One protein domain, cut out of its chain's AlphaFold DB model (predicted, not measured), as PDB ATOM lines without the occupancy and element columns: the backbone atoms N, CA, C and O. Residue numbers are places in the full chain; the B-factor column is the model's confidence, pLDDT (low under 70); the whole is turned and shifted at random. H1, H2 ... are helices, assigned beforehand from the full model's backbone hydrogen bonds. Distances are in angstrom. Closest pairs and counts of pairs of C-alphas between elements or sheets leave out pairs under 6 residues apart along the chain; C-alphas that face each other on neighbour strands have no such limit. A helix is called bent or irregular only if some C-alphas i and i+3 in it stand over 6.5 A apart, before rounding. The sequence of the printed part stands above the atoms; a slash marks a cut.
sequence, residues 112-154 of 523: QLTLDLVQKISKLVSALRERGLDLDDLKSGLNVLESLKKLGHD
ATOM      1  N   GLN A 112      32.006 -20.540  13.529       86.62
ATOM      2  CA  GLN A 112      32.864 -21.382  12.687       86.62
ATOM      3  C   GLN A 112      32.801 -20.958  11.214       86.62
ATOM      4  O   GLN A 112      33.844 -20.778  10.586       86.62
ATOM      5  N   LEU A 113      31.601 -20.705  10.678       86.38
ATOM      6  CA  LEU A 113      31.437 -20.218   9.303       86.38
ATOM      7  C   LEU A 113      32.129 -18.864   9.072       86.38
ATOM      8  O   LEU A 113      32.751 -18.670   8.025       86.38
ATOM      9  N   THR A 114      32.066 -17.928  10.028       87.19
ATOM     10  CA  THR A 114      32.778 -16.645   9.895       87.19
ATOM     11  C   THR A 114      34.293 -16.808   9.998       87.19
ATOM     12  O   THR A 114      35.007 -16.186   9.211       87.19
ATOM     13  N   LEU A 115      34.803 -17.685  10.873       87.75
ATOM     14  CA  LEU A 115      36.230 -18.020  10.925       87.75
ATOM     15  C   LEU A 115      36.730 -18.632   9.609       87.75
ATOM     16  O   LEU A 115      37.758 -18.193   9.095       87.75
ATOM     17  N   ASP A 116      35.997 -19.580   9.026       88.06
ATOM     18  CA  ASP A 116      36.343 -20.198   7.740       88.06
ATOM     19  C   ASP A 116      36.382 -19.177   6.596       88.06
ATOM     20  O   ASP A 116      37.271 -19.223   5.739       88.06
ATOM     21  N   LEU A 117      35.434 -18.234   6.572       84.94
ATOM     22  CA  LEU A 117      35.417 -17.138   5.601       84.94
ATOM     23  C   LEU A 117      36.619 -16.201   5.790       84.94
ATOM     24  O   LEU A 117      37.311 -15.901   4.817       84.94
ATOM     25  N   VAL A 118      36.925 -15.798   7.027       88.00
ATOM     26  CA  VAL A 118      38.091 -14.953   7.339       88.00
ATOM     27  C   VAL A 118      39.405 -15.659   6.986       88.00
ATOM     28  O   VAL A 118      40.288 -15.040   6.395       88.00
ATOM     29  N   GLN A 119      39.534 -16.962   7.254       86.50
ATOM     30  CA  GLN A 119      40.709 -17.744   6.855       86.50
ATOM     31  C   GLN A 119      40.857 -17.845   5.332       86.50
ATOM     32  O   GLN A 119      41.973 -17.731   4.822       86.50
ATOM     33  N   LYS A 120      39.759 -18.035   4.586       88.62
ATOM     34  CA  LYS A 120      39.778 -18.032   3.111       88.62
ATOM     35  C   LYS A 120      40.211 -16.671   2.564       88.62
ATOM     36  O   LYS A 120      41.085 -16.627   1.702       88.62
ATOM     37  N   ILE A 121      39.674 -15.573   3.100       85.00
ATOM     38  CA  ILE A 121      40.065 -14.208   2.716       85.00
ATOM     39  C   ILE A 121      41.545 -13.957   3.039       85.00
ATOM     40  O   ILE A 121      42.275 -13.468   2.181       85.00
ATOM     41  N   SER A 122      42.020 -14.362   4.220       84.44
ATOM     42  CA  SER A 122      43.431 -14.239   4.619       84.44
ATOM     43  C   SER A 122      44.378 -14.958   3.645       84.44
ATOM     44  O   SER A 122      45.340 -14.356   3.172       84.44
ATOM     45  N   LYS A 123      44.049 -16.199   3.246       86.88
ATOM     46  CA  LYS A 123      44.809 -16.970   2.242       86.88
ATOM     47  C   LYS A 123      44.835 -16.302   0.862       86.88
ATOM     48  O   LYS A 123      45.851 -16.363   0.174       86.88
ATOM     49  N   LEU A 124      43.735 -15.667   0.450       83.50
ATOM     50  CA  LEU A 124      43.681 -14.918  -0.810       83.50
ATOM     51  C   LEU A 124      44.545 -13.650  -0.741       83.50
ATOM     52  O   LEU A 124      45.324 -13.397  -1.654       83.50
ATOM     53  N   VAL A 125      44.473 -12.892   0.358       82.06
ATOM     54  CA  VAL A 125      45.275 -11.672   0.555       82.06
ATOM     55  C   VAL A 125      46.775 -11.977   0.631       82.06
ATOM     56  O   VAL A 125      47.569 -11.221   0.073       82.06
ATOM     57  N   SER A 126      47.194 -13.083   1.256       82.38
ATOM     58  CA  SER A 126      48.609 -13.478   1.261       82.38
ATOM     59  C   SER A 126      49.105 -13.887  -0.131       82.38
ATOM     60  O   SER A 126      50.158 -13.420  -0.557       82.38
ATOM     61  N   ALA A 127      48.319 -14.666  -0.885       80.75
ATOM     62  CA  ALA A 127      48.667 -15.077  -2.250       80.75
ATOM     63  C   ALA A 127      48.725 -13.906  -3.259       80.75
ATOM     64  O   ALA A 127      49.397 -14.011  -4.288       80.75
ATOM     65  N   LEU A 128      48.032 -12.796  -2.984       79.19
ATOM     66  CA  LEU A 128      48.170 -11.547  -3.744       79.19
ATOM     67  C   LEU A 128      49.487 -10.832  -3.406       79.19
ATOM     68  O   LEU A 128      50.245 -10.494  -4.316       79.19
ATOM     69  N   ARG A 129      49.820 -10.706  -2.112       79.50
ATOM     70  CA  ARG A 129      51.064 -10.057  -1.655       79.50
ATOM     71  C   ARG A 129      52.332 -10.752  -2.151       79.50
ATOM     72  O   ARG A 129      53.289 -10.065  -2.489       79.50
ATOM     73  N   GLU A 130      52.339 -12.081  -2.252       80.44
ATOM     74  CA  GLU A 130      53.455 -12.841  -2.851       80.44
ATOM     75  C   GLU A 130      53.729 -12.464  -4.317       80.44
ATOM     76  O   GLU A 130      54.850 -12.613  -4.795       80.44
ATOM     77  N   ARG A 131      52.716 -11.952  -5.029       81.00
ATOM     78  CA  ARG A 131      52.819 -11.457  -6.411       81.00
ATOM     79  C   ARG A 131      53.030  -9.941  -6.486       81.00
ATOM     80  O   ARG A 131      52.951  -9.380  -7.573       81.00
ATOM     81  N   GLY A 132      53.278  -9.283  -5.352       79.62
ATOM     82  CA  GLY A 132      53.474  -7.835  -5.272       79.62
ATOM     83  C   GLY A 132      52.203  -7.003  -5.463       79.62
ATOM     84  O   GLY A 132      52.328  -5.827  -5.777       79.62
ATOM     85  N   LEU A 133      51.014  -7.594  -5.293       77.12
ATOM     86  CA  LEU A 133      49.722  -6.915  -5.452       77.12
ATOM     87  C   LEU A 133      48.974  -6.819  -4.119       77.12
ATOM     88  O   LEU A 133      48.923  -7.790  -3.355       77.12
ATOM     89  N   ASP A 134      48.326  -5.686  -3.868       82.62
ATOM     90  CA  ASP A 134      47.367  -5.520  -2.777       82.62
ATOM     91  C   ASP A 134      45.904  -5.369  -3.260       82.62
ATOM     92  O   ASP A 134      45.558  -5.626  -4.418       82.62
ATOM     93  N   LEU A 135      44.989  -5.070  -2.332       76.31
ATOM     94  CA  LEU A 135      43.558  -4.944  -2.636       76.31
ATOM     95  C   LEU A 135      43.206  -3.607  -3.309       76.31
ATOM     96  O   LEU A 135      42.216  -3.544  -4.044       76.31
ATOM     97  N   ASP A 136      43.994  -2.558  -3.077       79.62
ATOM     98  CA  ASP A 136      43.823  -1.252  -3.705       79.62
ATOM     99  C   ASP A 136      44.428  -1.239  -5.120       79.62
ATOM    100  O   ASP A 136      43.845  -0.615  -6.010       79.62
ATOM    101  N   ASP A 137      45.479  -2.025  -5.384       81.06
ATOM    102  CA  ASP A 137      45.972  -2.322  -6.738       81.06
ATOM    103  C   ASP A 137      44.888  -2.993  -7.592       81.06
ATOM    104  O   ASP A 137      44.584  -2.540  -8.698       81.06
ATOM    105  N   LEU A 138      44.240  -4.043  -7.068       80.31
ATOM    106  CA  LEU A 138      43.146  -4.733  -7.765       80.31
ATOM    107  C   LEU A 138      41.956  -3.806  -8.035       80.31
ATOM    108  O   LEU A 138      41.378  -3.834  -9.123       80.31
ATOM    109  N   LYS A 139      41.598  -2.963  -7.064       81.50
ATOM    110  CA  LYS A 139      40.537  -1.958  -7.205       81.50
ATOM    111  C   LYS A 139      40.899  -0.901  -8.251       81.50
ATOM    112  O   LYS A 139      40.053  -0.529  -9.062       81.50
ATOM    113  N   SER A 140      42.152  -0.454  -8.271       82.69
ATOM    114  CA  SER A 140      42.671   0.502  -9.253       82.69
ATOM    115  C   SER A 140      42.691  -0.098 -10.659       82.69
ATOM    116  O   SER A 140      42.190   0.523 -11.595       82.69
ATOM    117  N   GLY A 141      43.151  -1.344 -10.803       81.56
ATOM    118  CA  GLY A 141      43.084  -2.099 -12.055       81.56
ATOM    119  C   GLY A 141      41.648  -2.279 -12.556       81.56
ATOM    120  O   GLY A 141      41.377  -2.060 -13.736       81.56
ATOM    121  N   LEU A 142      40.699  -2.588 -11.668       79.75
ATOM    122  CA  LEU A 142      39.283  -2.721 -12.026       79.75
ATOM    123  C   LEU A 142      38.686  -1.383 -12.497       79.75
ATOM    124  O   LEU A 142      38.010  -1.357 -13.525       79.75
ATOM    125  N   ASN A 143      39.016  -0.266 -11.838       82.31
ATOM    126  CA  ASN A 143      38.631   1.079 -12.285       82.31
ATOM    127  C   ASN A 143      39.200   1.420 -13.678       82.31
ATOM    128  O   ASN A 143      38.510   2.039 -14.495       82.31
ATOM    129  N   VAL A 144      40.439   1.010 -13.976       81.12
ATOM    130  CA  VAL A 144      41.061   1.183 -15.302       81.12
ATOM    131  C   VAL A 144      40.342   0.336 -16.357       81.12
ATOM    132  O   VAL A 144      39.962   0.869 -17.398       81.12
ATOM    133  N   LEU A 145      40.068  -0.944 -16.081       81.50
ATOM    134  CA  LEU A 145      39.314  -1.827 -16.983       81.50
ATOM    135  C   LEU A 145      37.891  -1.305 -17.249       81.50
ATOM    136  O   LEU A 145      37.417  -1.343 -18.386       81.50
ATOM    137  N   GLU A 146      37.214  -0.769 -16.231       79.88
ATOM    138  CA  GLU A 146      35.888  -0.161 -16.380       79.88
ATOM    139  C   GLU A 146      35.943   1.140 -17.203       79.88
ATOM    140  O   GLU A 146      35.057   1.400 -18.018       79.88
ATOM    141  N   SER A 147      37.007   1.933 -17.047       81.62
ATOM    142  CA  SER A 147      37.241   3.152 -17.833       81.62
ATOM    143  C   SER A 147      37.532   2.836 -19.305       81.62
ATOM    144  O   SER A 147      36.940   3.452 -20.188       81.62
ATOM    145  N   LEU A 148      38.356   1.820 -19.586       79.81
ATOM    146  CA  LEU A 148      38.608   1.323 -20.945       79.81
ATOM    147  C   LEU A 148      37.318   0.831 -21.616       79.81
ATOM    148  O   LEU A 148      37.052   1.169 -22.771       79.81
ATOM    149  N   LYS A 149      36.468   0.117 -20.867       82.44
ATOM    150  CA  LYS A 149      35.153  -0.339 -21.339       82.44
ATOM    151  C   LYS A 149      34.196   0.826 -21.639       82.44
ATOM    152  O   LYS A 149      33.455   0.762 -22.615       82.44
ATOM    153  N   LYS A 150      34.227   1.905 -20.843       83.69
ATOM    154  CA  LYS A 150      33.456   3.145 -21.093       83.69
ATOM    155  C   LYS A 150      33.935   3.908 -22.331       83.69
ATOM    156  O   LYS A 150      33.123   4.554 -22.983       83.69
ATOM    157  N   LEU A 151      35.218   3.800 -22.679       81.00
ATOM    158  CA  LEU A 151      35.810   4.371 -23.897       81.00
ATOM    159  C   LEU A 151      35.565   3.519 -25.161       81.00
ATOM    160  O   LEU A 151      36.043   3.867 -26.235       81.00
ATOM    161  N   GLY A 152      34.813   2.415 -25.057       78.69
ATOM    162  CA  GLY A 152      34.478   1.547 -26.191       78.69
ATOM    163  C   GLY A 152      35.566   0.539 -26.573       78.69
ATOM    164  O   GLY A 152      35.423  -0.154 -27.580       78.69
ATOM    165  N   HIS A 153      36.634   0.420 -25.780       81.06
ATOM    166  CA  HIS A 153      37.647  -0.614 -25.972       81.06
ATOM    167  C   HIS A 153      37.235  -1.928 -25.299       81.06
ATOM    168  O   HIS A 153      36.615  -1.932 -24.235       81.06
ATOM    169  N   ASP A 154      37.617  -3.051 -25.908       84.31
ATOM    170  CA  ASP A 154      37.431  -4.397 -25.359       84.31
ATOM    171  C   ASP A 154      38.598  -4.734 -24.406       84.31
ATOM    172  O   ASP A 154      39.722  -4.941 -24.881       84.31
TER     173      ASP A 154
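AT A GLANCE: This is residues 112 to 154 of the 523 residues of an uncharacterized protein of Thermoprotei archaeon (UniProt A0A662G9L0). Two long helices, H1 and H2, meet near their ends as a wide open V, with the tight link between them at the corner and a short tail beyond the far end of H2. The two helices come near each other at that corner, and their other ends stand free and far apart. The printed part has 43 residues with two named helices, H1 then H2 along the chain, and no named strand; the class is all helix. The whole is extended, with a radius of gyration of the C-alphas of 14.6 A, and elongated, spanning 45 by 23 by 14 A.

IN THESE COORDINATES: H1, the longest helix with 18 residues, covers residues 112 to 129. It runs 25.8 A from C-alpha 112 at (32.864, -21.382, 12.687) to C-alpha 129 at (51.064, -10.057, -1.655). H2 covers residues 135 to 150, 16 residues. It runs 22.5 A from C-alpha 135 at (43.558, -4.944, -2.636) to C-alpha 150 at (33.456, 3.145, -21.093). Neither helix is bent.

HOW THE PARTS SIT: H1 and H2 are close but not clearly touching, with 1 pair of C-alphas within 8 A. Their closest C-alphas, those of Val 125 and Leu 135, are 7.6 A apart. Their lines are about perpendicular, at 76 degrees, and their centres are 22.8 A apart. In H1, residues 112 to 124 stand free; in H2, residues 139 to 144 and 146 to 150 do. In both helices every O i to N i+4 pair is within hydrogen-bond range.

THE WHOLE: The two C-alphas farthest apart, those of Gln 112 and Gly 152, are 45.2 A from each other. The printed part has no cut. The link from H1 to H2, with 5 residues between them, is tight. The mean pLDDT of the printed part is 82.5, and no printed residue is under 70.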